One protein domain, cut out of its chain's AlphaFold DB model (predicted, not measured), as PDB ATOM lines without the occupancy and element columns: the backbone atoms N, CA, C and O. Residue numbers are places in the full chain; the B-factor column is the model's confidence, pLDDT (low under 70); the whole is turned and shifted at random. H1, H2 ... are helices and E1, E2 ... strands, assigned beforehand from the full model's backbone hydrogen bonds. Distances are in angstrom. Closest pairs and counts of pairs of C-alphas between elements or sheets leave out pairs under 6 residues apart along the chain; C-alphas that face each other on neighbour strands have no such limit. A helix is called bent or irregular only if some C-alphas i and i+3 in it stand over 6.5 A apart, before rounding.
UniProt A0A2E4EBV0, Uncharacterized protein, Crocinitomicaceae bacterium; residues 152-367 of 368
ATOM      1  N   SER A 152      58.662  26.518  61.900       94.38
ATOM      2  CA  SER A 152      58.270  25.413  61.024       94.38
ATOM      3  C   SER A 152      58.420  24.085  61.761       94.38
ATOM      4  O   SER A 152      59.457  23.815  62.363       94.38
ATOM      5  N   VAL A 153      57.368  23.270  61.722       93.50
ATOM      6  CA  VAL A 153      57.314  21.945  62.359       93.50
ATOM      7  C   VAL A 153      57.604  20.841  61.345       93.50
ATOM      8  O   VAL A 153      58.153  19.800  61.690       93.50
ATOM      9  N   LEU A 154      57.236  21.062  60.084       92.69
ATOM     10  CA  LEU A 154      57.427  20.105  59.001       92.69
ATOM     11  C   LEU A 154      57.571  20.862  57.683       92.69
ATOM     12  O   LEU A 154      56.829  21.806  57.442       92.69
ATOM     13  N   ALA A 155      58.481  20.441  56.812       94.44
ATOM     14  CA  ALA A 155      58.663  21.057  55.504       94.44
ATOM     15  C   ALA A 155      58.935  20.001  54.435       94.44
ATOM     16  O   ALA A 155      59.387  18.894  54.736       94.44
ATOM     17  N   GLY A 156      58.647  20.353  53.188       94.62
ATOM     18  CA  GLY A 156      58.826  19.454  52.058       94.62
ATOM     19  C   GLY A 156      58.275  20.030  50.763       94.62
ATOM     20  O   GLY A 156      58.115  21.245  50.625       94.62
ATOM     21  N   ASN A 157      57.945  19.149  49.823       92.81
ATOM     22  CA  ASN A 157      57.395  19.517  48.524       92.81
ATOM     23  C   ASN A 157      55.997  18.939  48.330       92.81
ATOM     24  O   ASN A 157      55.728  17.804  48.707       92.81
ATOM     25  N   ILE A 158      55.115  19.704  47.694       90.00
ATOM     26  CA  ILE A 158      53.867  19.178  47.146       90.00
ATOM     27  C   ILE A 158      54.128  18.838  45.690       90.00
ATOM     28  O   ILE A 158      54.465  19.726  44.900       90.00
ATOM     29  N   THR A 159      53.974  17.568  45.339       88.31
ATOM     30  CA  THR A 159      54.337  17.033  44.031       88.31
ATOM     31  C   THR A 159      53.139  16.444  43.295       88.31
ATOM     32  O   THR A 159      52.094  16.166  43.888       88.31
ATOM     33  N   VAL A 160      53.258  16.319  41.973       85.94
ATOM     34  CA  VAL A 160      52.245  15.713  41.098       85.94
ATOM     35  C   VAL A 160      52.903  14.828  40.048       85.94
ATOM     36  O   VAL A 160      54.024  15.109  39.619       85.94
ATOM     37  N   ASP A 161      52.190  13.808  39.569       85.50
ATOM     38  CA  ASP A 161      52.647  13.015  38.429       85.50
ATOM     39  C   ASP A 161      52.540  13.808  37.117       85.50
ATOM     40  O   ASP A 161      51.487  13.875  36.472       85.50
ATOM     41  N   ILE A 162      53.651  14.426  36.718       84.62
ATOM     42  CA  ILE A 162      53.692  15.266  35.521       84.62
ATOM     43  C   ILE A 162      53.760  14.445  34.225       84.62
ATOM     44  O   ILE A 162      53.345  14.918  33.164       84.62
ATOM     45  N   LYS A 163      54.235  13.191  34.289       85.81
ATOM     46  CA  LYS A 163      54.263  12.299  33.119       85.81
ATOM     47  C   LYS A 163      52.844  11.910  32.725       85.81
ATOM     48  O   LYS A 163      52.502  11.964  31.542       85.81
ATOM     49  N   GLN A 164      52.005  11.582  33.708       84.56
ATOM     50  CA  GLN A 164      50.582  11.324  33.482       84.56
ATOM     51  C   GLN A 164      49.863  12.552  32.925       84.56
ATOM     52  O   GLN A 164      49.042  12.407  32.017       84.56
ATOM     53  N   GLU A 165      50.208  13.759  33.382       85.88
ATOM     54  CA  GLU A 165      49.646  14.986  32.810       85.88
ATOM     55  C   GLU A 165      50.026  15.158  31.332       85.88
ATOM     56  O   GLU A 165      49.151  15.405  30.501       85.88
ATOM     57  N   CYS A 166      51.291  14.935  30.965       88.31
ATOM     58  CA  CYS A 166      51.716  14.991  29.562       88.31
ATOM     59  C   CYS A 166      50.939  13.996  28.685       88.31
ATOM     60  O   CYS A 166      50.460  14.352  27.606       88.31
ATOM     61  N   LEU A 167      50.779  12.751  29.150       87.19
ATOM     62  CA  LEU A 167      50.034  11.711  28.433       87.19
ATOM     63  C   LEU A 167      48.550  12.065  28.288       87.19
ATOM     64  O   LEU A 167      47.981  11.935  27.200       87.19
ATOM     65  N   ARG A 168      47.926  12.545  29.368       89.19
ATOM     66  CA  ARG A 168      46.525  12.973  29.380       89.19
ATOM     67  C   ARG A 168      46.298  14.134  28.415       89.19
ATOM     68  O   ARG A 168      45.360  14.066  27.622       89.19
ATOM     69  N   VAL A 169      47.152  15.161  28.453       90.25
ATOM     70  CA  VAL A 169      47.064  16.327  27.563       90.25
ATOM     71  C   VAL A 169      47.206  15.907  26.105       90.25
ATOM     72  O   VAL A 169      46.335  16.250  25.308       90.25
ATOM     73  N   ARG A 170      48.219  15.099  25.748       90.56
ATOM     74  CA  ARG A 170      48.376  14.601  24.367       90.56
ATOM     75  C   ARG A 170      47.142  13.833  23.903       90.56
ATOM     76  O   ARG A 170      46.618  14.107  22.828       90.56
ATOM     77  N   LYS A 171      46.635  12.912  24.727       91.12
ATOM     78  CA  LYS A 171      45.437  12.126  24.403       91.12
ATOM     79  C   LYS A 171      44.205  13.013  24.205       91.12
ATOM     80  O   LYS A 171      43.450  12.794  23.262       91.12
ATOM     81  N   ALA A 172      44.002  13.999  25.077       91.12
ATOM     82  CA  ALA A 172      42.862  14.907  25.010       91.12
ATOM     83  C   ALA A 172      42.936  15.849  23.801       91.12
ATOM     84  O   ALA A 172      41.927  16.046  23.133       91.12
ATOM     85  N   VAL A 173      44.119  16.380  23.476       92.62
ATOM     86  CA  VAL A 173      44.324  17.188  22.264       92.62
ATOM     87  C   VAL A 173      44.104  16.340  21.012       92.62
ATOM     88  O   VAL A 173      43.382  16.769  20.125       92.62
ATOM     89  N   ASN A 174      44.625  15.113  20.950       92.12
ATOM     90  CA  ASN A 174      44.400  14.235  19.798       92.12
ATOM     91  C   ASN A 174      42.916  13.880  19.616       92.12
ATOM     92  O   ASN A 174      42.430  13.846  18.491       92.12
ATOM     93  N   ALA A 175      42.183  13.646  20.710       91.81
ATOM     94  CA  ALA A 175      40.735  13.449  20.652       91.81
ATOM     95  C   ALA A 175      40.022  14.705  20.127       91.81
ATOM     96  O   ALA A 175      39.241  14.612  19.186       91.81
ATOM     97  N   MET A 176      40.373  15.881  20.658       92.31
ATOM     98  CA  MET A 176      39.855  17.172  20.202       92.31
ATOM     99  C   MET A 176      40.099  17.398  18.702       92.31
ATOM    100  O   MET A 176      39.199  17.859  18.006       92.31
ATOM    101  N   LEU A 177      41.289  17.073  18.187       91.50
ATOM    102  CA  LEU A 177      41.602  17.185  16.759       91.50
ATOM    103  C   LEU A 177      40.761  16.218  15.923       91.50
ATOM    104  O   LEU A 177      40.121  16.634  14.956       91.50
ATOM    105  N   LYS A 178      40.689  14.950  16.343       91.75
ATOM    106  CA  LYS A 178      39.936  13.908  15.642       91.75
ATOM    107  C   LYS A 178      38.443  14.223  15.563       91.75
ATOM    108  O   LYS A 178      37.844  14.053  14.503       91.75
ATOM    109  N   ASP A 179      37.862  14.740  16.643       91.12
ATOM    110  CA  ASP A 179      36.456  15.169  16.700       91.12
ATOM    111  C   ASP A 179      36.147  16.314  15.717       91.12
ATOM    112  O   ASP A 179      34.990  16.560  15.371       91.12
ATOM    113  N   ASN A 180      37.184  16.996  15.231       90.00
ATOM    114  CA  ASN A 180      37.105  18.089  14.270       90.00
ATOM    115  C   ASN A 180      37.720  17.731  12.904       90.00
ATOM    116  O   ASN A 180      37.982  18.621  12.100       90.00
ATOM    117  N   GLY A 181      37.911  16.437  12.618       89.81
ATOM    118  CA  GLY A 181      38.357  15.952  11.308       89.81
ATOM    119  C   GLY A 181      39.842  16.170  11.015       89.81
ATOM    120  O   GLY A 181      40.232  16.178   9.851       89.81
ATOM    121  N   ILE A 182      40.662  16.362  12.049       90.88
ATOM    122  CA  ILE A 182      42.108  16.559  11.931       90.88
ATOM    123  C   ILE A 182      42.823  15.378  12.590       90.88
ATOM    124  O   ILE A 182      42.631  15.109  13.775       90.88
ATOM    125  N   ASP A 183      43.657  14.673  11.828       88.06
ATOM    126  CA  ASP A 183      44.263  13.415  12.285       88.06
ATOM    127  C   ASP A 183      45.348  13.608  13.353       88.06
ATOM    128  O   ASP A 183      45.498  12.775  14.251       88.06
ATOM    129  N   SER A 184      46.120  14.693  13.262       88.00
ATOM    130  CA  SER A 184      47.237  14.964  14.167       88.00
ATOM    131  C   SER A 184      47.607  16.448  14.225       88.00
ATOM    132  O   SER A 184      47.115  17.269  13.447       88.00
ATOM    133  N   VAL A 185      48.497  16.798  15.158       86.69
ATOM    134  CA  VAL A 185      49.043  18.158  15.279       86.69
ATOM    135  C   VAL A 185      49.895  18.521  14.055       86.69
ATOM    136  O   VAL A 185      49.876  19.663  13.608       86.69
ATOM    137  N   GLU A 186      50.599  17.559  13.463       86.88
ATOM    138  CA  GLU A 186      51.369  17.759  12.233       86.88
ATOM    139  C   GLU A 186      50.442  18.101  11.059       86.88
ATOM    140  O   GLU A 186      50.692  19.062  10.328       86.88
ATOM    141  N   THR A 187      49.322  17.381  10.922       89.50
ATOM    142  CA  THR A 187      48.291  17.694   9.921       89.50
ATOM    143  C   THR A 187      47.684  19.078  10.163       89.50
ATOM    144  O   THR A 187      47.502  19.842   9.215       89.50
ATOM    145  N   LEU A 188      47.428  19.437  11.428       90.75
ATOM    146  CA  LEU A 188      46.946  20.766  11.811       90.75
ATOM    147  C   LEU A 188      47.909  21.874  11.363       90.75
ATOM    148  O   LEU A 188      47.469  22.866  10.785       90.75
ATOM    149  N   LEU A 189      49.212  21.706  11.609       90.00
ATOM    150  CA  LEU A 189      50.239  22.663  11.196       90.00
ATOM    151  C   LEU A 189      50.320  22.792   9.675       90.00
ATOM    152  O   LEU A 189      50.362  23.907   9.155       90.00
ATOM    153  N   MET A 190      50.321  21.667   8.958       89.88
ATOM    154  CA  MET A 190      50.351  21.662   7.495       89.88
ATOM    155  C   MET A 190      49.164  22.412   6.892       89.88
ATOM    156  O   MET A 190      49.333  23.128   5.904       89.88
ATOM    157  N   GLU A 191      47.976  22.251   7.472       90.38
ATOM    158  CA  GLU A 191      46.786  22.959   7.015       90.38
ATOM    159  C   GLU A 191      46.852  24.443   7.385       90.38
ATOM    160  O   GLU A 191      46.701  25.300   6.518       90.38
ATOM    161  N   ALA A 192      47.197  24.767   8.634       89.81
ATOM    162  CA  ALA A 192      47.354  26.142   9.107       89.81
ATOM    163  C   ALA A 192      48.346  26.959   8.264       89.81
ATOM    164  O   ALA A 192      48.086  28.126   7.964       89.81
ATOM    165  N   LYS A 193      49.444  26.342   7.812       90.94
ATOM    166  CA  LYS A 193      50.463  26.980   6.963       90.94
ATOM    167  C   LYS A 193      49.908  27.532   5.646       90.94
ATOM    168  O   LYS A 193      50.477  28.470   5.097       90.94
ATOM    169  N   LYS A 194      48.811  26.966   5.128       90.19
ATOM    170  CA  LYS A 194      48.178  27.409   3.873       90.19
ATOM    171  C   LYS A 194      47.354  28.686   4.044       90.19
ATOM    172  O   LYS A 194      47.166  29.414   3.074       90.19
ATOM    173  N   HIS A 195      46.873  28.949   5.259       87.06
ATOM    174  CA  HIS A 195      45.886  29.999   5.547       87.06
ATOM    175  C   HIS A 195      46.447  31.148   6.393       87.06
ATOM    176  O   HIS A 195      45.860  32.228   6.444       87.06
ATOM    177  N   ILE A 196      47.587  30.943   7.061       86.81
ATOM    178  CA  ILE A 196      48.205  31.917   7.966       86.81
ATOM    179  C   ILE A 196      49.455  32.523   7.316       86.81
ATOM    180  O   ILE A 196      50.261  31.832   6.701       86.81
ATOM    181  N   ASN A 197      49.642  33.836   7.483       89.00
ATOM    182  CA  ASN A 197      50.860  34.531   7.060       89.00
ATOM    183  C   ASN A 197      52.121  33.908   7.702       89.00
ATOM    184  O   ASN A 197      52.115  33.594   8.894       89.00
ATOM    185  N   ALA A 198      53.203  33.801   6.926       86.56
ATOM    186  CA  ALA A 198      54.445  33.132   7.314       86.56
ATOM    187  C   ALA A 198      55.034  33.613   8.657       86.56
ATOM    188  O   ALA A 198      55.390  32.780   9.488       86.56
ATOM    189  N   ASP A 199      55.062  34.924   8.916       85.19
ATOM    190  CA  ASP A 199      55.643  35.485  10.145       85.19
ATOM    191  C   ASP A 199      54.816  35.125  11.383       85.19
ATOM    192  O   ASP A 199      55.350  34.865  12.463       85.19
ATOM    193  N   LYS A 200      53.486  35.084  11.235       84.38
ATOM    194  CA  LYS A 200      52.577  34.654  12.307       84.38
ATOM    195  C   LYS A 200      52.631  33.143  12.505       84.38
ATOM    196  O   LYS A 200      52.580  32.684  13.640       84.38
ATOM    197  N   PHE A 201      52.752  32.379  11.422       88.25
ATOM    198  CA  PHE A 201      52.857  30.923  11.469       88.25
ATOM    199  C   PHE A 201      54.140  30.463  12.179       88.25
ATOM    200  O   PHE A 201      54.069  29.594  13.045       88.25
ATOM    201  N   ALA A 202      55.276  31.121  11.921       88.50
ATOM    202  CA  ALA A 202      56.549  30.828  12.586       88.50
ATOM    203  C   ALA A 202      56.474  30.946  14.124       88.50
ATOM    204  O   ALA A 202      57.137  30.202  14.845       88.50
ATOM    205  N   GLN A 203      55.626  31.841  14.650       87.56
ATOM    206  CA  GLN A 203      55.399  31.955  16.098       87.56
ATOM    207  C   GLN A 203      54.658  30.739  16.671       87.56
ATOM    208  O   GLN A 203      54.928  30.345  17.807       87.56
ATOM    209  N   PHE A 204      53.733  30.141  15.913       87.75
ATOM    210  CA  PHE A 204      53.042  28.915  16.322       87.75
ATOM    211  C   PHE A 204      53.974  27.703  16.275       87.75
ATOM    212  O   PHE A 204      53.990  26.943  17.243       87.75
ATOM    213  N   GLU A 205      54.775  27.558  15.212       87.88
ATOM    214  CA  GLU A 205      55.803  26.507  15.110       87.88
ATOM    215  C   GLU A 205      56.779  26.583  16.288       87.88
ATOM    216  O   GLU A 205      56.897  25.625  17.044       87.88
ATOM    217  N   SER A 206      57.376  27.753  16.537       88.88
ATOM    218  CA  SER A 206      58.351  27.920  17.621       88.88
ATOM    219  C   SER A 206      57.786  27.563  19.004       88.88
ATOM    220  O   SER A 206      58.462  26.903  19.796       88.88
ATOM    221  N   ARG A 207      56.541  27.961  19.308       87.50
ATOM    222  CA  ARG A 207      55.889  27.623  20.588       87.50
ATOM    223  C   ARG A 207      55.582  26.136  20.706       87.50
ATOM    224  O   ARG A 207      55.697  25.577  21.795       87.50
ATOM    225  N   LEU A 208      55.168  25.504  19.613       88.00
ATOM    226  CA  LEU A 208      54.856  24.081  19.597       88.00
ATOM    227  C   LEU A 208      56.116  23.217  19.686       88.00
ATOM    228  O   LEU A 208      56.102  22.213  20.395       88.00
ATOM    229  N   ASP A 209      57.203  23.623  19.036       89.19
ATOM    230  CA  ASP A 209      58.499  22.954  19.135       89.19
ATOM    231  C   ASP A 209      59.032  23.009  20.567       89.19
ATOM    232  O   ASP A 209      59.374  21.969  21.134       89.19
ATOM    233  N   ALA A 210      59.008  24.191  21.198       87.44
ATOM    234  CA  ALA A 210      59.373  24.345  22.605       87.44
ATOM    235  C   ALA A 210      58.518  23.441  23.511       87.44
ATOM    236  O   ALA A 210      59.051  22.688  24.329       87.44
ATOM    237  N   ALA A 211      57.198  23.433  23.297       87.62
ATOM    238  CA  ALA A 211      56.286  22.591  24.055       87.62
ATOM    239  C   ALA A 211      56.567  21.092  23.869       87.62
ATOM    240  O   ALA A 211      56.629  20.342  24.845       87.62
ATOM    241  N   ASN A 212      56.786  20.641  22.633       88.25
ATOM    242  CA  ASN A 212      57.102  19.247  22.332       88.25
ATOM    243  C   ASN A 212      58.437  18.821  22.945       88.25
ATOM    244  O   ASN A 212      58.490  17.752  23.556       88.25
ATOM    245  N   MET A 213      59.474  19.657  22.850       87.69
ATOM    246  CA  MET A 213      60.770  19.407  23.483       87.69
ATOM    247  C   MET A 213      60.630  19.268  25.000       87.69
ATOM    248  O   MET A 213      61.168  18.327  25.582       87.69
ATOM    249  N   SER A 214      59.889  20.165  25.651       85.75
ATOM    250  CA  SER A 214      59.663  20.103  27.098       85.75
ATOM    251  C   SER A 214      58.862  18.868  27.506       85.75
ATOM    252  O   SER A 214      59.251  18.162  28.437       85.75
ATOM    253  N   MET A 215      57.796  18.531  26.776       86.81
ATOM    254  CA  MET A 215      57.017  17.315  27.031       86.81
ATOM    255  C   MET A 215      57.845  16.040  26.816       86.81
ATOM    256  O   MET A 215      57.731  15.103  27.604       86.81
ATOM    257  N   GLN A 216      58.696  16.003  25.789       85.62
ATOM    258  CA  GLN A 216      59.602  14.884  25.533       85.62
ATOM    259  C   GLN A 216      60.644  14.749  26.649       85.62
ATOM    260  O   GLN A 216      60.816  13.663  27.197       85.62
ATOM    261  N   ARG A 217      61.261  15.858  27.080       83.06
ATOM    262  CA  ARG A 217      62.172  15.877  28.237       83.06
ATOM    263  C   ARG A 217      61.494  15.363  29.502       83.06
ATOM    264  O   ARG A 217      62.091  14.579  30.228       83.06
ATOM    265  N   ILE A 218      60.245  15.741  29.766       83.06
ATOM    266  CA  ILE A 218      59.497  15.213  30.916       83.06
ATOM    267  C   ILE A 218      59.311  13.695  30.798       83.06
ATOM    268  O   ILE A 218      59.501  12.969  31.775       83.06
ATOM    269  N   GLN A 219      58.948  13.203  29.614       79.19
ATOM    270  CA  GLN A 219      58.716  11.778  29.388       79.19
ATOM    271  C   GLN A 219      60.005  10.955  29.536       79.19
ATOM    272  O   GLN A 219      59.999   9.931  30.224       79.19
ATOM    273  N   GLU A 220      61.104  11.435  28.957       77.50
ATOM    274  CA  GLU A 220      62.379  10.717  28.863       77.50
ATOM    275  C   GLU A 220      63.305  10.933  30.071       77.50
ATOM    276  O   GLU A 220      63.979   9.997  30.491       77.50
ATOM    277  N   HIS A 221      63.348  12.144  30.639       65.12
ATOM    278  CA  HIS A 221      64.409  12.584  31.560       65.12
ATOM    279  C   HIS A 221      63.940  12.953  32.966       65.12
ATOM    280  O   HIS A 221      64.788  13.139  33.838       65.12
ATOM    281  N   ALA A 222      62.635  13.070  33.238       63.75
ATOM    282  CA  ALA A 222      62.208  13.272  34.619       63.75
ATOM    283  C   ALA A 222      62.571  12.010  35.422       63.75
ATOM    284  O   ALA A 222      61.934  10.958  35.277       63.75
ATOM    285  N   ALA A 223      63.648  12.127  36.210       57.41
ATOM    286  CA  ALA A 223      64.195  11.078  37.069       57.41
ATOM    287  C   ALA A 223      63.145  10.562  38.066       57.41
ATOM    288  O   ALA A 223      63.202   9.415  38.501       57.41
ATOM    289  N   THR A 224      62.145  11.393  38.364       64.44
ATOM    290  CA  THR A 224      60.970  11.078  39.169       64.44
ATOM    291  C   THR A 224      59.698  11.264  38.336       64.44
ATOM    292  O   THR A 224      59.604  12.153  37.488       64.44
ATOM    293  N   THR A 225      58.684  10.418  38.552       69.50
ATOM    294  CA  THR A 225      57.324  10.678  38.040       69.50
ATOM    295  C   THR A 225      56.693  11.875  38.748       69.50
ATOM    296  O   THR A 225      55.911  12.601  38.144       69.50
ATOM    297  N   GLN A 226      57.075  12.101  40.006       81.62
ATOM    298  CA  GLN A 226      56.611  13.193  40.848       81.62
ATOM    299  C   GLN A 226      57.427  14.466  40.603       81.62
ATOM    300  O   GLN A 226      58.649  14.465  40.751       81.62
ATOM    301  N   TYR A 227      56.749  15.549  40.232       83.88
ATOM    302  CA  TYR A 227      57.352  16.861  40.012       83.88
ATOM    303  C   TYR A 227      56.906  17.853  41.093       83.88
ATOM    304  O   TYR A 227      55.701  17.940  41.353       83.88
ATOM    305  N   PRO A 228      57.821  18.635  41.695       86.69
ATOM    306  CA  PRO A 228      57.477  19.601  42.730       86.69
ATOM    307  C   PRO A 228      56.741  20.827  42.179       86.69
ATOM    308  O   PRO A 228      57.242  21.561  41.336       86.69
ATOM    309  N   LEU A 229      55.539  21.077  42.693       83.81
ATOM    310  CA  LEU A 229      54.724  22.249  42.357       83.81
ATOM    311  C   LEU A 229      54.905  23.388  43.363       83.81
ATOM    312  O   LEU A 229      54.919  24.568  42.995       83.81
ATOM    313  N   TYR A 230      55.026  23.020  44.638       87.56
ATOM    314  CA  TYR A 230      55.176  23.939  45.760       87.56
ATOM    315  C   TYR A 230      56.203  23.398  46.736       87.56
ATOM    316  O   TYR A 230      56.208  22.197  47.002       87.56
ATOM    317  N   ARG A 231      56.999  24.283  47.332       91.06
ATOM    318  CA  ARG A 231      57.559  23.999  48.654       91.06
ATOM    319  C   ARG A 231      56.489  24.317  49.675       91.06
ATOM    320  O   ARG A 231      55.721  25.267  49.486       91.06
ATOM    321  N   PHE A 232      56.444  23.542  50.743       92.69
ATOM    322  CA  PHE A 232      55.540  23.814  51.840       92.69
ATOM    323  C   PHE A 232      56.250  23.806  53.186       92.69
ATOM    324  O   PHE A 232      57.227  23.085  53.389       92.69
ATOM    325  N   GLU A 233      55.689  24.576  54.110       94.56
ATOM    326  CA  GLU A 233      56.028  24.547  55.529       94.56
ATOM    327  C   GLU A 233      54.742  24.426  56.343       94.56
ATOM    328  O   GLU A 233      53.770  25.138  56.101       94.56
ATOM    329  N   LEU A 234      54.721  23.525  57.316       94.69
ATOM    330  CA  LEU A 234      53.657  23.390  58.293       94.69
ATOM    331  C   LEU A 234      54.047  24.170  59.541       94.69
ATOM    332  O   LEU A 234      55.022  23.837  60.218       94.69
ATOM    333  N   LYS A 235      53.235  25.163  59.874       95.00
ATOM    334  CA  LYS A 235      53.357  25.951  61.098       95.00
ATOM    335  C   LYS A 235      52.078  25.832  61.915       95.00
ATOM    336  O   LYS A 235      51.027  25.464  61.387       95.00
ATOM    337  N   PHE A 236      52.154  26.163  63.199       91.88
ATOM    338  CA  PHE A 236      50.983  26.215  64.068       91.88
ATOM    339  C   PHE A 236      50.839  27.601  64.674       91.88
ATOM    340  O   PHE A 236      51.753  28.101  65.325       91.88
ATOM    341  N   ARG A 237      49.664  28.202  64.492       89.31
ATOM    342  CA  ARG A 237      49.274  29.440  65.163       89.31
ATOM    343  C   ARG A 237      48.144  29.115  66.113       89.31
ATOM    344  O   ARG A 237      47.083  28.706  65.661       89.31
ATOM    345  N   ASN A 238      48.352  29.272  67.416       86.31
ATOM    346  CA  ASN A 238      47.294  29.039  68.404       86.31
ATOM    347  C   ASN A 238      46.661  27.631  68.311       86.31
ATOM    348  O   ASN A 238      45.447  27.456  68.428       86.31
ATOM    349  N   GLY A 239      47.481  26.619  68.009       84.06
ATOM    350  CA  GLY A 239      47.029  25.247  67.763       84.06
ATOM    351  C   GLY A 239      46.303  25.035  66.424       84.06
ATOM    352  O   GLY A 239      45.893  23.913  66.122       84.06
ATOM    353  N   GLU A 240      46.137  26.062  65.592       88.62
ATOM    354  CA  GLU A 240      45.653  25.940  64.217       88.62
ATOM    355  C   GLU A 240      46.815  25.576  63.274       88.62
ATOM    356  O   GLU A 240      47.785  26.331  63.207       88.62
ATOM    357  N   PRO A 241      46.739  24.457  62.524       91.69
ATOM    358  CA  PRO A 241      47.720  24.151  61.492       91.69
ATOM    359  C   PRO A 241      47.563  25.090  60.293       91.69
ATOM    360  O   PRO A 241      46.460  25.266  59.767       91.69
ATOM    361  N   LEU A 242      48.687  25.621  59.830       92.81
ATOM    362  CA  LEU A 242      48.815  26.491  58.668       92.81
ATOM    363  C   LEU A 242      49.848  25.880  57.718       92.81
ATOM    364  O   LEU A 242      50.960  25.574  58.145       92.81
ATOM    365  N   ILE A 243      49.500  25.708  56.441       92.00
ATOM    366  CA  ILE A 243      50.464  25.271  55.418       92.00
ATOM    367  C   ILE A 243      50.892  26.497  54.615       92.00
ATOM    368  O   ILE A 243      50.103  27.022  53.830       92.00
ATOM    369  N   ALA A 244      52.127  26.951  54.807       91.69
ATOM    370  CA  ALA A 244      52.770  27.887  53.895       91.69
ATOM    371  C   ALA A 244      53.072  27.195  52.575       91.69
ATOM    372  O   ALA A 244      53.473  26.034  52.554       91.69
ATOM    373  N   LEU A 245      52.918  27.933  51.488       90.38
ATOM    374  CA  LEU A 245      53.217  27.509  50.138       90.38
ATOM    375  C   LEU A 245      54.116  28.561  49.494       90.38
ATOM    376  O   LEU A 245      53.792  29.748  49.500       90.38
ATOM    377  N   SER A 246      55.199  28.114  48.872       86.62
ATOM    378  CA  SER A 246      56.003  28.912  47.943       86.62
ATOM    379  C   SER A 246      56.106  28.170  46.617       86.62
ATOM    380  O   SER A 246      56.173  26.938  46.572       86.62
ATOM    381  N   SER A 247      55.999  28.903  45.513       77.19
ATOM    382  CA  SER A 247      55.945  28.305  44.181       77.19
ATOM    383  C   SER A 247      57.329  27.876  43.699       77.19
ATOM    384  O   SER A 247      58.309  28.581  43.911       77.19
ATOM    385  N   TYR A 248      57.392  26.748  42.994       73.88
ATOM    386  CA  TYR A 248      58.528  26.422  42.128       73.88
ATOM    387  C   TYR A 248      58.444  27.185  40.802       73.88
ATOM    388  O   TYR A 248      57.365  27.645  40.431       73.88
ATOM    389  N   GLU A 249      59.557  27.277  40.069       72.69
ATOM    390  CA  GLU A 249      59.554  27.719  38.672       72.69
ATOM    391  C   GLU A 249      58.704  26.757  37.819       72.69
ATOM    392  O   GLU A 249      58.846  25.537  37.912       72.69
ATOM    393  N   ARG A 250      57.775  27.299  37.017       73.06
ATOM    394  CA  ARG A 250      56.724  26.522  36.326       73.06
ATOM    395  C   ARG A 250      56.844  26.512  34.804       73.06
ATOM    396  O   ARG A 250      55.863  26.169  34.149       73.06
ATOM    397  N   GLY A 251      58.009  26.833  34.236       74.88
ATOM    398  CA  GLY A 251      58.176  26.955  32.777       74.88
ATOM    399  C   GLY A 251      57.661  25.737  31.991       74.88
ATOM    400  O   GLY A 251      56.973  25.872  30.989       74.88
ATOM    401  N   PHE A 252      57.844  24.529  32.522       76.69
ATOM    402  CA  PHE A 252      57.330  23.307  31.895       76.69
ATOM    403  C   PHE A 252      55.787  23.187  31.898       76.69
ATOM    404  O   PHE A 252      55.216  22.576  30.995       76.69
ATOM    405  N   LEU A 253      55.086  23.745  32.897       80.69
ATOM    406  CA  LEU A 253      53.616  23.796  32.900       80.69
ATOM    407  C   LEU A 253      53.104  24.784  31.860       80.69
ATOM    408  O   LEU A 253      52.062  24.545  31.247       80.69
ATOM    409  N   GLU A 254      53.832  25.882  31.667       83.38
ATOM    410  CA  GLU A 254      53.557  26.850  30.610       83.38
ATOM    411  C   GLU A 254      53.743  26.207  29.239       83.38
ATOM    412  O   GLU A 254      52.880  26.368  28.383       83.38
ATOM    413  N   ASP A 255      54.775  25.384  29.060       85.06
ATOM    414  CA  ASP A 255      55.003  24.613  27.837       85.06
ATOM    415  C   ASP A 255      53.872  23.615  27.541       85.06
ATOM    416  O   ASP A 255      53.342  23.585  26.428       85.06
ATOM    417  N   ILE A 256      53.419  22.846  28.539       88.00
ATOM    418  CA  ILE A 256      52.256  21.950  28.387       88.00
ATOM    419  C   ILE A 256      50.996  22.753  28.025       88.00
ATOM    420  O   ILE A 256      50.194  22.332  27.188       88.00
ATOM    421  N   ASN A 257      50.803  23.921  28.638       88.06
ATOM    422  CA  ASN A 257      49.679  24.796  28.325       88.06
ATOM    423  C   ASN A 257      49.800  25.404  26.917       88.06
ATOM    424  O   ASN A 257      48.801  25.482  26.204       88.06
ATOM    425  N   ASN A 258      51.006  25.759  26.473       88.88
ATOM    426  CA  ASN A 258      51.279  26.241  25.121       88.88
ATOM    427  C   ASN A 258      50.937  25.183  24.068       88.88
ATOM    428  O   ASN A 258      50.319  25.532  23.064       88.88
ATOM    429  N   TYR A 259      51.233  23.901  24.320       92.00
ATOM    430  CA  TYR A 259      50.808  22.800  23.444       92.00
ATOM    431  C   TYR A 259      49.289  22.817  23.203       92.00
ATOM    432  O   TYR A 259      48.827  22.743  22.062       92.00
ATOM    433  N   VAL A 260      48.500  22.976  24.274       91.56
ATOM    434  CA  VAL A 260      47.037  23.074  24.171       91.56
ATOM    435  C   VAL A 260      46.614  24.349  23.452       91.56
ATOM    436  O   VAL A 260      45.764  24.285  22.568       91.56
ATOM    437  N   LEU A 261      47.176  25.501  23.831       90.25
ATOM    438  CA  LEU A 261      46.787  26.794  23.274       90.25
ATOM    439  C   LEU A 261      47.060  26.871  21.773       90.25
ATOM    440  O   LEU A 261      46.198  27.345  21.041       90.25
ATOM    441  N   VAL A 262      48.204  26.369  21.301       90.50
ATOM    442  CA  VAL A 262      48.512  26.316  19.865       90.50
ATOM    443  C   VAL A 262      47.481  25.457  19.134       90.50
ATOM    444  O   VAL A 262      46.859  25.938  18.188       90.50
ATOM    445  N   ALA A 263      47.232  24.227  19.599       91.44
ATOM    446  CA  ALA A 263      46.266  23.334  18.960       91.44
ATOM    447  C   ALA A 263      44.846  23.931  18.942       91.44
ATOM    448  O   ALA A 263      44.181  23.930  17.908       91.44
ATOM    449  N   HIS A 264      44.404  24.491  20.069       92.19
ATOM    450  CA  HIS A 264      43.106  25.146  20.221       92.19
ATOM    451  C   HIS A 264      42.957  26.394  19.332       92.19
ATOM    452  O   HIS A 264      41.922  26.603  18.700       92.19
ATOM    453  N   THR A 265      43.974  27.250  19.264       90.38
ATOM    454  CA  THR A 265      43.904  28.460  18.440       90.38
ATOM    455  C   THR A 265      43.862  28.111  16.958       90.38
ATOM    456  O   THR A 265      43.038  28.663  16.228       90.38
ATOM    457  N   LEU A 266      44.699  27.175  16.508       90.19
ATOM    458  CA  LEU A 266      44.725  26.763  15.106       90.19
ATOM    459  C   LEU A 266      43.433  26.043  14.701       90.19
ATOM    460  O   LEU A 266      42.881  26.356  13.651       90.19
ATOM    461  N   ILE A 267      42.892  25.151  15.539       90.44
ATOM    462  CA  ILE A 267      41.646  24.444  15.207       90.44
ATOM    463  C   ILE A 267      40.447  25.396  15.113       90.44
ATOM    464  O   ILE A 267      39.677  25.305  14.160       90.44
ATOM    465  N   ASN A 268      40.324  26.360  16.033       89.25
ATOM    466  CA  ASN A 268      39.253  27.361  15.986       89.25
ATOM    467  C   ASN A 268      39.402  28.293  14.778       89.25
ATOM    468  O   ASN A 268      38.405  28.764  14.239       89.25
ATOM    469  N   THR A 269      40.641  28.540  14.337       86.50
ATOM    470  CA  THR A 269      40.913  29.327  13.126       86.50
ATOM    471  C   THR A 269      40.508  28.570  11.861       86.50
ATOM    472  O   THR A 269      39.996  29.179  10.931       86.50
ATOM    473  N   LEU A 270      40.725  27.252  11.812       85.81
ATOM    474  CA  LEU A 270      40.525  26.447  10.602       85.81
ATOM    475  C   LEU A 270      39.117  25.864  10.445       85.81
ATOM    476  O   LEU A 270      38.705  25.575   9.327       85.81
ATOM    477  N   THR A 271      38.391  25.640  11.541       82.69
ATOM    478  CA  THR A 271      37.125  24.878  11.512       82.69
ATOM    479  C   THR A 271      35.874  25.736  11.685       82.69
ATOM    480  O   THR A 271      34.770  25.198  11.624       82.69
ATOM    481  N   GLU A 272      36.028  27.042  11.942       75.38
ATOM    482  CA  GLU A 272      34.949  27.999  12.265       75.38
ATOM    483  C   GLU A 272      34.030  27.572  13.435       75.38
ATOM    484  O   GLU A 272      33.013  28.208  13.720       75.38
ATOM    485  N   LYS A 273      34.394  26.511  14.168       80.31
ATOM    486  CA  LYS A 273      33.712  26.031  15.370       80.31
ATOM    487  C   LYS A 273      34.473  26.496  16.598       80.31
ATOM    488  O   LYS A 273      35.695  26.412  16.650       80.31
ATOM    489  N   TYR A 274      33.740  26.933  17.619       84.06
ATOM    490  CA  TYR A 274      34.344  27.198  18.917       84.06
ATOM    491  C   TYR A 274      34.538  25.885  19.679       84.06
ATOM    492  O   TYR A 274      33.584  25.298  20.195       84.06
ATOM    493  N   VAL A 275      35.783  25.433  19.747       86.38
ATOM    494  CA  VAL A 275      36.205  24.282  20.541       86.38
ATOM    495  C   VAL A 275      36.703  24.785  21.891       86.38
ATOM    496  O   VAL A 275      37.432  25.765  21.959       86.38
ATOM    497  N   HIS A 276      36.323  24.129  22.988       84.62
ATOM    498  CA  HIS A 276      36.856  24.478  24.305       84.62
ATOM    499  C   HIS A 276      38.299  23.968  24.465       84.62
ATOM    500  O   HIS A 276      38.576  22.824  24.097       84.62
ATOM    501  N   PRO A 277      39.213  24.750  25.070       85.88
ATOM    502  CA  PRO A 277      40.577  24.298  25.292       85.88
ATOM    503  C   PRO A 277      40.612  23.155  26.312       85.88
ATOM    504  O   PRO A 277      39.875  23.144  27.305       85.88
ATOM    505  N   VAL A 278      41.517  22.202  26.089       87.75
ATOM    506  CA  VAL A 278      41.798  21.126  27.044       87.75
ATOM    507  C   VAL A 278      42.334  21.738  28.339       87.75
ATOM    508  O   VAL A 278      43.374  22.384  28.353       87.75
ATOM    509  N   LYS A 279      41.656  21.511  29.465       84.19
ATOM    510  CA  LYS A 279      42.160  21.985  30.761       84.19
ATOM    511  C   LYS A 279      43.452  21.258  31.131       84.19
ATOM    512  O   LYS A 279      43.482  20.027  31.111       84.19
ATOM    513  N   THR A 280      44.476  22.010  31.507       82.88
ATOM    514  CA  THR A 280      45.751  21.547  32.070       82.88
ATOM    515  C   THR A 280      45.782  21.732  33.583       82.88
ATOM    516  O   THR A 280      44.948  22.440  34.162       82.88
ATOM    517  N   ILE A 281      46.766  21.122  34.240       80.31
ATOM    518  CA  ILE A 281      47.030  21.382  35.654       80.31
ATOM    519  C   ILE A 281      47.339  22.866  35.905       80.31
ATOM    520  O   ILE A 281      46.915  23.404  36.922       80.31
ATOM    521  N   LEU A 282      47.967  23.573  34.957       79.69
ATOM    522  CA  LEU A 282      48.181  25.016  35.077       79.69
ATOM    523  C   LEU A 282      46.846  25.763  35.182       79.69
ATOM    524  O   LEU A 282      46.692  26.633  36.034       79.69
ATOM    525  N   ASN A 283      45.835  25.375  34.396       75.50
ATOM    526  CA  ASN A 283      44.510  25.991  34.490       75.50
ATOM    527  C   ASN A 283      43.846  25.747  35.856       75.50
ATOM    528  O   ASN A 283      43.134  26.619  36.341       75.50
ATOM    529  N   LEU A 284      44.095  24.601  36.500       71.81
ATOM    530  CA  LEU A 284      43.642  24.332  37.872       71.81
ATOM    531  C   LEU A 284      44.359  25.218  38.905       71.81
ATOM    532  O   LEU A 284      43.790  25.562  39.944       71.81
ATOM    533  N   LEU A 285      45.609  25.583  38.624       72.56
ATOM    534  CA  LEU A 285      46.414  26.417  39.505       72.56
ATOM    535  C   LEU A 285      46.195  27.925  39.291       72.56
ATOM    536  O   LEU A 285      46.496  28.659  40.228       72.56
ATOM    537  N   CYS A 286      45.650  28.371  38.144       61.81
ATOM    538  CA  CYS A 286      45.716  29.778  37.696       61.81
ATOM    539  C   CYS A 286      44.391  30.486  37.321       61.81
ATOM    540  O   CYS A 286      44.438  31.616  36.844       61.81
ATOM    541  N   TYR A 287      43.197  29.905  37.489       48.53
ATOM    542  CA  TYR A 287      41.995  30.474  36.839       48.53
ATOM    543  C   TYR A 287      41.272  31.654  37.528       48.53
ATOM    544  O   TYR A 287      40.054  31.767  37.394       48.53
ATOM    545  N   THR A 288      41.972  32.573  38.205       38.81
ATOM    546  CA  THR A 288      41.402  33.902  38.517       38.81
ATOM    547  C   THR A 288      42.448  35.020  38.480       38.81
ATOM    548  O   THR A 288      42.992  35.375  39.513       38.81
ATOM    549  N   GLY A 289      42.681  35.623  37.309       39.75
ATOM    550  CA  GLY A 289      43.412  36.895  37.182       39.75
ATOM    551  C   GLY A 289      44.914  36.843  37.492       39.75
ATOM    552  O   GLY A 289      45.437  35.883  38.051       39.75
ATOM    553  N   ASP A 290      45.617  37.903  37.093       39.09
ATOM    554  CA  ASP A 290      47.010  37.860  36.626       39.09
ATOM    555  C   ASP A 290      48.115  37.322  37.549       39.09
ATOM    556  O   ASP A 290      49.232  37.221  37.065       39.09
ATOM    557  N   ARG A 291      47.901  36.931  38.817       46.72
ATOM    558  CA  ARG A 291      48.929  36.169  39.576       46.72
ATOM    559  C   ARG A 291      48.353  35.358  40.755       46.72
ATOM    560  O   ARG A 291      48.800  35.485  41.893       46.72
ATOM    561  N   ASP A 292      47.348  34.531  40.507       49.88
ATOM    562  CA  ASP A 292      46.813  33.618  41.522       49.88
ATOM    563  C   ASP A 292      47.493  32.244  41.420       49.88
ATOM    564  O   ASP A 292      47.162  31.468  40.533       49.88
ATOM    565  N   SER A 293      48.454  31.931  42.300       54.72
ATOM    566  CA  SER A 293      49.400  30.818  42.092       54.72
ATOM    567  C   SER A 293      49.330  29.652  43.091       54.72
ATOM    568  O   SER A 293      50.308  28.919  43.151       54.72
ATOM    569  N   TYR A 294      48.226  29.398  43.815       62.88
ATOM    570  CA  TYR A 294      48.201  28.399  44.918       62.88
ATOM    571  C   TYR A 294      47.055  27.369  44.911       62.88
ATOM    572  O   TYR A 294      46.726  26.789  45.947       62.88
ATOM    573  N   GLY A 295      46.460  27.102  43.743       55.97
ATOM    574  CA  GLY A 295      45.429  26.069  43.574       55.97
ATOM    575  C   GLY A 295      44.058  26.476  44.126       55.97
ATOM    576  O   GLY A 295      43.892  26.769  45.311       55.97
ATOM    577  N   ARG A 296      43.034  26.473  43.264       56.94
ATOM    578  CA  ARG A 296      41.646  26.790  43.639       56.94
ATOM    579  C   ARG A 296      40.685  25.877  42.884       56.94
ATOM    580  O   ARG A 296      40.862  25.647  41.694       56.94
ATOM    581  N   TYR A 297      39.641  25.389  43.556       55.84
ATOM    582  CA  TYR A 297      38.567  24.628  42.914       55.84
ATOM    583  C   TYR A 297      37.230  25.350  43.072       55.84
ATOM    584  O   TYR A 297      36.829  25.651  44.193       55.84
ATOM    585  N   SER A 298      36.523  25.627  41.971       49.03
ATOM    586  CA  SER A 298      35.140  26.111  42.029       49.03
ATOM    587  C   SER A 298      34.199  24.918  42.172       49.03
ATOM    588  O   SER A 298      34.006  24.159  41.220       49.03
ATOM    589  N   ASN A 299      33.579  24.755  43.338       46.91
ATOM    590  CA  ASN A 299      32.442  23.854  43.453       46.91
ATOM    591  C   ASN A 299      31.271  24.570  42.770       46.91
ATOM    592  O   ASN A 299      30.902  25.659  43.196       46.91
ATOM    593  N   LYS A 300      30.743  24.026  41.671       41.72
ATOM    594  CA  LYS A 300      29.777  24.663  40.747       41.72
ATOM    595  C   LYS A 300      28.467  25.200  41.373       41.72
ATOM    596  O   LYS A 300      27.607  25.671  40.636       41.72
ATOM    597  N   HIS A 301      28.309  25.197  42.696       35.31
ATOM    598  CA  HIS A 301      27.149  25.709  43.417       35.31
ATOM    599  C   HIS A 301      27.582  26.529  44.652       35.31
ATOM    600  O   HIS A 301      27.884  25.961  45.695       35.31
ATOM    601  N   ASN A 302      27.639  27.860  44.503       33.78
ATOM    602  CA  ASN A 302      27.531  28.932  45.519       33.78
ATOM    603  C   ASN A 302      28.134  28.788  46.938       33.78
ATOM    604  O   ASN A 302      27.707  29.489  47.853       33.78
ATOM    605  N   TYR A 303      29.193  28.010  47.134       34.44
ATOM    606  CA  TYR A 303      30.055  28.149  48.310       34.44
ATOM    607  C   TYR A 303      31.410  28.655  47.839       34.44
ATOM    608  O   TYR A 303      32.108  27.960  47.100       34.44
ATOM    609  N   SER A 304      31.762  29.887  48.218       41.94
ATOM    610  CA  SER A 304      33.086  30.449  47.951       41.94
ATOM    611  C   SER A 304      34.142  29.421  48.362       41.94
ATOM    612  O   SER A 304      34.140  29.007  49.524       41.94
ATOM    613  N   PRO A 305      35.019  28.976  47.443       49.62
ATOM    614  CA  PRO A 305      36.085  28.050  47.788       49.62
ATOM    615  C   PRO A 305      36.848  28.649  48.956       49.62
ATOM    616  O   PRO A 305      37.207  29.825  48.895       49.62
ATOM    617  N   LYS A 306      37.074  27.889  50.027       61.59
ATOM    618  CA  LYS A 306      37.932  28.372  51.104       61.59
ATOM    619  C   LYS A 306      39.336  28.508  50.538       61.59
ATOM    620  O   LYS A 306      39.987  27.523  50.200       61.59
ATOM    621  N   MET A 307      39.727  29.757  50.318       68.44
ATOM    622  CA  MET A 307      40.939  30.086  49.584       68.44
ATOM    623  C   MET A 307      42.139  30.115  50.517       68.44
ATOM    624  O   MET A 307      42.005  30.371  51.719       68.44
ATOM    625  N   VAL A 308      43.304  29.905  49.911       79.69
ATOM    626  CA  VAL A 308      44.578  30.358  50.458       79.69
ATOM    627  C   VAL A 308      44.556  31.875  50.665       79.69
ATOM    628  O   VAL A 308      43.924  32.610  49.901       79.69
ATOM    629  N   ILE A 309      45.258  32.342  51.688       85.56
ATOM    630  CA  ILE A 309      45.549  33.756  51.912       85.56
ATOM    631  C   ILE A 309      46.917  34.012  51.288       85.56
ATOM    632  O   ILE A 309      47.862  33.291  51.590       85.56
ATOM    633  N   LYS A 310      47.027  34.975  50.376       84.56
ATOM    634  CA  LYS A 310      48.264  35.232  49.625       84.56
ATOM    635  C   LYS A 310      49.042  36.374  50.243       84.56
ATOM    636  O   LYS A 310      48.441  37.278  50.809       84.56
ATOM    637  N   ARG A 311      50.358  36.354  50.077       86.00
ATOM    638  CA  ARG A 311      51.185  37.533  50.307       86.00
ATOM    639  C   ARG A 311      50.860  38.597  49.264       86.00
ATOM    640  O   ARG A 311      50.494  38.277  48.132       86.00
ATOM    641  N   LYS A 312      51.068  39.853  49.640       84.56
ATOM    642  CA  LYS A 312      50.955  41.011  48.750       84.56
ATOM    643  C   LYS A 312      51.888  40.915  47.536       84.56
ATOM    644  O   LYS A 312      51.487  41.252  46.425       84.56
ATOM    645  N   ASP A 313      53.112  40.422  47.738       82.62
ATOM    646  CA  ASP A 313      54.103  40.191  46.672       82.62
ATOM    647  C   ASP A 313      53.729  39.031  45.730       82.62
ATOM    648  O   ASP A 313      54.193  38.985  44.593       82.62
ATOM    649  N   ARG A 314      52.814  38.159  46.175       77.06
ATOM    650  CA  ARG A 314      52.334  36.947  45.498       77.06
ATOM    651  C   ARG A 314      53.390  35.845  45.330       77.06
ATOM    652  O   ARG A 314      53.150  34.893  44.590       77.06
ATOM    653  N   GLU A 315      54.486  35.931  46.082       80.38
ATOM    654  CA  GLU A 315      55.565  34.930  46.143       80.38
ATOM    655  C   GLU A 315      55.293  33.828  47.186       80.38
ATOM    656  O   GLU A 315      55.935  32.772  47.197       80.38
ATOM    657  N   GLY A 316      54.315  34.053  48.070       85.12
ATOM    658  CA  GLY A 316      53.901  33.099  49.096       85.12
ATOM    659  C   GLY A 316      52.394  33.083  49.341       85.12
ATOM    660  O   GLY A 316      51.673  34.042  49.047       85.12
ATOM    661  N   ALA A 317      51.912  32.000  49.946       88.69
ATOM    662  CA  ALA A 317      50.562  31.925  50.486       88.69
ATOM    663  C   ALA A 317      50.473  31.003  51.699       88.69
ATOM    664  O   ALA A 317      51.314  30.136  51.900       88.69
ATOM    665  N   VAL A 318      49.410  31.167  52.477       90.06
ATOM    666  CA  VAL A 318      49.055  30.315  53.608       90.06
ATOM    667  C   VAL A 318      47.717  29.651  53.326       90.06
ATOM    668  O   VAL A 318      46.721  30.309  53.021       90.06
ATOM    669  N   LEU A 319      47.682  28.332  53.461       88.94
ATOM    670  CA  LEU A 319      46.463  27.549  53.530       88.94
ATOM    671  C   LEU A 319      46.045  27.424  55.006       88.94
ATOM    672  O   LEU A 319      46.685  26.680  55.755       88.94
ATOM    673  N   PRO A 320      44.990  28.132  55.446       87.44
ATOM    674  CA  PRO A 320      44.448  27.958  56.790       87.44
ATOM    675  C   PRO A 320      43.751  26.600  56.938       87.44
ATOM    676  O   PRO A 320      43.292  26.012  55.951       87.44
ATOM    677  N   ARG A 321      43.613  26.114  58.180       85.06
ATOM    678  CA  ARG A 321      43.023  24.797  58.486       85.06
ATOM    679  C   ARG A 321      41.664  24.606  57.829       85.06
ATOM    680  O   ARG A 321      41.331  23.524  57.345       85.06
ATOM    681  N   ASP A 322      40.850  25.651  57.853       78.88
ATOM    682  CA  ASP A 322      39.490  25.600  57.346       78.88
ATOM    683  C   ASP A 322      39.434  25.341  55.834       78.88
ATOM    684  O   ASP A 322      38.450  24.763  55.377       78.88
ATOM    685  N   ALA A 323      40.489  25.691  55.090       77.44
ATOM    686  CA  ALA A 323      40.635  25.444  53.660       77.44
ATOM    687  C   ALA A 323      41.100  24.018  53.318       77.44
ATOM    688  O   ALA A 323      41.062  23.627  52.153       77.44
ATOM    689  N   PHE A 324      41.475  23.196  54.303       79.75
ATOM    690  CA  PHE A 324      42.014  21.859  54.032       79.75
ATOM    691  C   PHE A 324      40.990  20.931  53.369       79.75
ATOM    692  O   PHE A 324      41.364  20.014  52.634       79.75
ATOM    693  N   THR A 325      39.695  21.134  53.624       71.62
ATOM    694  CA  THR A 325      38.620  20.307  53.060       71.62
ATOM    695  C   THR A 325      38.371  20.575  51.582       71.62
ATOM    696  O   THR A 325      38.071  19.629  50.854       71.62
ATOM    697  N   ASP A 326      38.546  21.825  51.152       67.50
ATOM    698  CA  ASP A 326      38.071  22.329  49.859       67.50
ATOM    699  C   ASP A 326      39.200  22.822  48.938       67.50
ATOM    700  O   ASP A 326      38.940  23.269  47.820       67.50
ATOM    701  N   ASN A 327      40.458  22.713  49.374       74.12
ATOM    702  CA  ASN A 327      41.624  22.996  48.546       74.12
ATOM    703  C   ASN A 327      42.131  21.735  47.830       74.12
ATOM    704  O   ASN A 327      42.180  20.639  48.391       74.12
ATOM    705  N   VAL A 328      42.516  21.902  46.565       71.69
ATOM    706  CA  VAL A 328      42.935  20.809  45.683       71.69
ATOM    707  C   VAL A 328      44.209  20.103  46.156       71.69
ATOM    708  O   VAL A 328      44.324  18.894  45.982       71.69
ATOM    709  N   LEU A 329      45.108  20.823  46.833       76.19
ATOM    710  CA  LEU A 329      46.353  20.282  47.387       76.19
ATOM    711  C   LEU A 329      46.115  19.455  48.656       76.19
ATOM    712  O   LEU A 329      46.986  18.710  49.100       76.19
ATOM    713  N   THR A 330      44.934  19.581  49.261       71.81
ATOM    714  CA  THR A 330      44.597  18.927  50.526       71.81
ATOM    715  C   THR A 330      43.363  18.044  50.442       71.81
ATOM    716  O   THR A 330      43.021  17.444  51.458       71.81
ATOM    717  N   ARG A 331      42.691  17.900  49.293       72.50
ATOM    718  CA  ARG A 331      41.514  17.026  49.116       72.50
ATOM    719  C   ARG A 331      41.919  15.615  48.664       72.50
ATOM    720  O   ARG A 331      42.811  15.442  47.849       72.50
ATOM    721  N   THR A 332      41.227  14.591  49.171       58.72
ATOM    722  CA  THR A 332      41.512  13.167  48.883       58.72
ATOM    723  C   THR A 332      40.762  12.591  47.673       58.72
ATOM    724  O   THR A 332      41.008  11.450  47.297       58.72
ATOM    725  N   LYS A 333      39.839  13.349  47.066       54.84
ATOM    726  CA  LYS A 333      39.109  12.983  45.839       54.84
ATOM    727  C   LYS A 333      38.919  14.227  44.973       54.84
ATOM    728  O   LYS A 333      38.221  15.146  45.387       54.84
ATOM    729  N   SER A 334      39.563  14.286  43.811       51.69
ATOM    730  CA  SER A 334      39.281  15.293  42.779       51.69
ATOM    731  C   SER A 334      38.300  14.650  41.800       51.69
ATOM    732  O   SER A 334      38.697  13.755  41.056       51.69
ATOM    733  N   ASP A 335      37.039  15.077  41.817       45.50
ATOM    734  CA  ASP A 335      35.979  14.373  41.086       45.50
ATOM    735  C   ASP A 335      35.944  14.651  39.575       45.50
ATOM    736  O   ASP A 335      35.221  13.952  38.888       45.50
ATOM    737  N   ASP A 336      36.764  15.556  39.017       45.69
ATOM    738  CA  ASP A 336      36.664  15.864  37.574       45.69
ATOM    739  C   ASP A 336      37.993  15.896  36.791       45.69
ATOM    740  O   ASP A 336      37.968  15.931  35.557       45.69
ATOM    741  N   HIS A 337      39.167  15.864  37.442       53.53
ATOM    742  CA  HIS A 337      40.460  15.994  36.735       53.53
ATOM    743  C   HIS A 337      41.531  14.943  37.077       53.53
ATOM    744  O   HIS A 337      42.567  14.912  36.420       53.53
ATOM    745  N   GLY A 338      41.291  14.056  38.049       60.66
ATOM    746  CA  GLY A 338      42.162  12.903  38.331       60.66
ATOM    747  C   GLY A 338      43.583  13.204  38.834       60.66
ATOM    748  O   GLY A 338      44.371  12.269  38.947       60.66
ATOM    749  N   TYR A 339      43.934  14.458  39.147       74.75
ATOM    750  CA  TYR A 339      45.265  14.784  39.673       74.75
ATOM    751  C   TYR A 339      45.458  14.214  41.078       74.75
ATOM    752  O   TYR A 339      44.633  14.435  41.969       74.75
ATOM    753  N   VAL A 340      46.574  13.513  41.273       78.25
ATOM    754  CA  VAL A 340      46.981  12.958  42.565       78.25
ATOM    755  C   VAL A 340      48.190  13.741  43.057       78.25
ATOM    756  O   VAL A 340      49.252  13.691  42.438       78.25
ATOM    757  N   PHE A 341      48.005  14.470  44.157       85.62
ATOM    758  CA  PHE A 341      49.078  15.204  44.821       85.62
ATOM    759  C   PHE A 341      49.707  14.357  45.922       85.62
ATOM    760  O   PHE A 341      49.002  13.655  46.658       85.62
ATOM    761  N   HIS A 342      51.018  14.490  46.067       89.50
ATOM    762  CA  HIS A 342      51.781  13.888  47.149       89.50
ATOM    763  C   HIS A 342      52.544  14.957  47.926       89.50
ATOM    764  O   HIS A 342      52.821  16.038  47.415       89.50
ATOM    765  N   TYR A 343      52.859  14.644  49.177       92.50
ATOM    766  CA  TYR A 343      53.720  15.432  50.042       92.50
ATOM    767  C   TYR A 343      55.033  14.677  50.191       92.50
ATOM    768  O   TYR A 343      55.082  13.625  50.825       92.50
ATOM    769  N   GLU A 344      56.088  15.192  49.582       93.25
ATOM    770  CA  GLU A 344      57.440  14.676  49.731       93.25
ATOM    771  C   GLU A 344      58.114  15.358  50.912       93.25
ATOM    772  O   GLU A 344      58.386  16.556  50.903       93.25
ATOM    773  N   LEU A 345      58.367  14.559  51.935       91.06
ATOM    774  CA  LEU A 345      59.232  14.841  53.067       91.06
ATOM    775  C   LEU A 345      60.569  14.144  52.791       91.06
ATOM    776  O   LEU A 345      60.560  13.132  52.096       91.06
ATOM    777  N   ASN A 346      61.678  14.632  53.358       80.69
ATOM    778  CA  ASN A 346      63.052  14.166  53.072       80.69
ATOM    779  C   ASN A 346      63.182  12.665  52.724       80.69
ATOM    780  O   ASN A 346      63.744  12.345  51.682       80.69
ATOM    781  N   ASP A 347      62.584  11.773  53.527       82.31
ATOM    782  CA  ASP A 347      62.671  10.316  53.330       82.31
ATOM    783  C   ASP A 347      61.319   9.628  53.049       82.31
ATOM    784  O   ASP A 347      61.231   8.398  53.043       82.31
ATOM    785  N   ARG A 348      60.222  10.384  52.901       89.69
ATOM    786  CA  ARG A 348      58.858   9.827  52.832       89.69
ATOM    787  C   ARG A 348      57.979  10.592  51.853       89.69
ATOM    788  O   ARG A 348      57.834  11.804  51.952       89.69
ATOM    789  N   THR A 349      57.280   9.864  50.989       91.19
ATOM    790  CA  THR A 349      56.191  10.411  50.172       91.19
ATOM    791  C   THR A 349      54.860  10.045  50.814       91.19
ATOM    792  O   THR A 349      54.555   8.867  50.987       91.19
ATOM    793  N   LEU A 350      54.065  11.049  51.174       91.00
ATOM    794  CA  LEU A 350      52.752  10.882  51.784       91.00
ATOM    795  C   LEU A 350      51.656  11.246  50.787       91.00
ATOM    796  O   LEU A 350      51.712  12.268  50.105       91.00
ATOM    797  N   THR A 351      50.593  10.457  50.756       89.50
ATOM    798  CA  THR A 351      49.330  10.894  50.162       89.50
ATOM    799  C   THR A 351      48.739  12.049  50.971       89.50
ATOM    800  O   THR A 351      49.000  12.214  52.165       89.50
ATOM    801  N   VAL A 352      47.833  12.810  50.361       85.81
ATOM    802  CA  VAL A 352      47.049  13.850  51.050       85.81
ATOM    803  C   VAL A 352      46.384  13.336  52.342       85.81
ATOM    804  O   VAL A 352      46.291  14.051  53.342       85.81
ATOM    805  N   SER A 353      45.896  12.091  52.332       85.00
ATOM    806  CA  SER A 353      45.239  11.471  53.489       85.00
ATOM    807  C   SER A 353      46.218  11.223  54.636       85.00
ATOM    808  O   SER A 353      45.901  11.495  55.793       85.00
ATOM    809  N   GLU A 354      47.415  10.734  54.314       89.62
ATOM    810  CA  GLU A 354      48.480  10.493  55.287       89.62
ATOM    811  C   GLU A 354      49.022  11.806  55.843       89.62
ATOM    812  O   GLU A 354      49.116  11.942  57.059       89.62
ATOM    813  N   MET A 355      49.231  12.815  54.994       90.25
ATOM    814  CA  MET A 355      49.636  14.147  55.445       90.25
ATOM    815  C   MET A 355      48.619  14.754  56.424       90.25
ATOM    816  O   MET A 355      48.986  15.303  57.460       90.25
ATOM    817  N   ARG A 356      47.311  14.605  56.168       86.00
ATOM    818  CA  ARG A 356      46.273  15.042  57.120       86.00
ATOM    819  C   ARG A 356      46.357  14.307  58.460       86.00
ATOM    820  O   ARG A 356      46.041  14.901  59.488       86.00
ATOM    821  N   LYS A 357      46.714  13.019  58.471       88.19
ATOM    822  CA  LYS A 357      46.919  12.273  59.723       88.19
ATOM    823  C   LYS A 357      48.139  12.806  60.472       88.19
ATOM    824  O   LYS A 357      48.004  13.054  61.666       88.19
ATOM    825  N   GLU A 358      49.242  13.056  59.767       90.12
ATOM    826  CA  GLU A 358      50.472  13.626  60.333       90.12
ATOM    827  C   GLU A 358      50.188  14.975  61.008       90.12
ATOM    828  O   GLU A 358      50.450  15.149  62.194       90.12
ATOM    829  N   ILE A 359      49.517  15.893  60.299       90.06
ATOM    830  CA  ILE A 359      49.145  17.210  60.839       90.06
ATOM    831  C   ILE A 359      48.293  17.077  62.108       90.06
ATOM    832  O   ILE A 359      48.502  17.803  63.077       90.06
ATOM    833  N   ASN A 360      47.325  16.155  62.126       87.19
ATOM    834  CA  ASN A 360      46.480  15.939  63.301       87.19
ATOM    835  C   ASN A 360      47.234  15.286  64.473       87.19
ATOM    836  O   ASN A 360      46.814  15.482  65.613       87.19
ATOM    837  N   SER A 361      48.288  14.499  64.220       87.69
ATOM    838  CA  SER A 361      49.161  13.963  65.277       87.69
ATOM    839  C   SER A 361      49.983  15.084  65.897       87.69
ATOM    840  O   SER A 361      49.853  15.339  67.091       87.69
ATOM    841  N   LEU A 362      50.691  15.847  65.057       87.94
ATOM    842  CA  LEU A 362      51.504  16.991  65.474       87.94
ATOM    843  C   LEU A 362      50.678  18.029  66.242       87.94
ATOM    844  O   LEU A 362      51.119  18.557  67.256       87.94
ATOM    845  N   GLN A 363      49.436  18.276  65.813       86.31
ATOM    846  CA  GLN A 363      48.535  19.172  66.536       86.31
ATOM    847  C   GLN A 363      48.259  18.701  67.973       86.31
ATOM    848  O   GLN A 363      48.110  19.530  68.866       86.31
ATOM    849  N   LYS A 364      48.113  17.388  68.192       84.50
ATOM    850  CA  LYS A 364      47.850  16.831  69.526       84.50
ATOM    851  C   LYS A 364      49.093  16.873  70.401       84.50
ATOM    852  O   LYS A 364      48.956  17.151  71.582       84.50
ATOM    853  N   GLU A 365      50.256  16.601  69.821       83.88
ATOM    854  CA  GLU A 365      51.546  16.645  70.515       83.88
ATOM    855  C   GLU A 365      51.870  18.063  70.996       83.88
ATOM    856  O   GLU A 365      52.270  18.236  72.135       83.88
ATOM    857  N   LEU A 366      51.599  19.085  70.177       78.00
ATOM    858  CA  LEU A 366      51.799  20.496  70.542       78.00
ATOM    859  C   LEU A 366      50.758  21.053  71.529       78.00
ATOM    860  O   LEU A 366      50.900  22.182  71.991       78.00
ATOM    861  N   ALA A 367      49.674  20.317  71.785       71.94
ATOM    862  CA  ALA A 367      48.625  20.708  72.727       71.94
ATOM    863  C   ALA A 367      48.803  20.080  74.123       71.94
ATOM    864  O   ALA A 367      47.999  20.373  75.011       71.94
TER     865      ALA A 367
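AT A GLANCE: This is residues 152 to 367 of the 368 residues of an uncharacterized protein of Crocinitomicaceae bacterium (UniProt A0A2E4EBV0). Two parts stand end to end in an elongated body: a strongly twisted sheet of six strands that curls round helix H7, and an up-and-down bundle of H1, H3 and H4, with H2 packed on its end far from the sheet. The short helix H5 lies between the two parts. The printed part has 216 residues with seven named helices and six named strands, in the order E1 H1 H2 H3 E2 E3 H4 H5 E4 H6 E5 E6 H7. The sheet runs E4 E3 E2 E1 E5 E6, all antiparallel, and the class is mixed, helices and strands. The whole is compact, with a radius of gyration of the C-alphas of 19.8 A, and spans 69 by 41 by 32 A.

IN THESE COORDINATES: Find C-alpha 152 at (58.270, 25.413, 61.024); from there E1 runs 26.4 A to residue 161. Next come H1, residues 162 to 178, 24.2 A; H2, 185 to 195; and H3, 198 to 221, 33.3 A. E2, 226 to 237, 30.1 A, bends by 63 degrees at residue 229; E3 is 240 to 247. H4 starts at C-alpha 251, (58.176, 26.955, 32.777), and runs 30.0 A to residue 271. Then read H5, 281 to 286; E4, 316 to 320; H6, 321 to 325, only just irregular, with C-alphas 322 and 325 6.9 A apart; E5, 341 to 345; and E6, 348 to 351. H7, 352 to 365, ends at (51.546, 16.645, 70.515).

HOW THE PARTS SIT: Begin at the hub, H4: it touches H3 at Asp 255 and Ala 211, closest C-alphas 4.5 A, at a steep tilt of 44 degrees, opposite ways. It also touches H1 (Val 260 and Val 173, 6.8 A), H2 (Leu 266 and Ala 192, 6.6 A) and H5 (Leu 253 and Leu 282, 6.0 A). In the sheet, look for N 158 and O 230 (E1, E2), 2.8 A; N 244 and O 233 (E3, E2), 2.8 A; N 245 and O 317 (E3, E4), 2.8 A; N 157 and O 344 (E1, E5), 2.8 A; and N 343 and O 350 (E5, E6), 2.8 A. H7 on one face makes two layers, helix and sheet; H1 and H6 only graze the sheet. Every O i to N i+4 pair is within hydrogen-bond range in H1, H4, H5 and H7; H2 has 5 of 7, H3 18 of 20, and H6 0 of 1, with 1 of 2 O i to N i+3 pairs.

THE WHOLE: The C-alphas of Lys 194 and Ala 367, the two farthest apart, are 69.2 A apart. The printed part has no cut. The links H5 to E4 and H6 to E5 are long. Mean pLDDT of the printed part is 80.7; residues 221 to 225, 286 to 307, 326 and 332 to 338 are under 70.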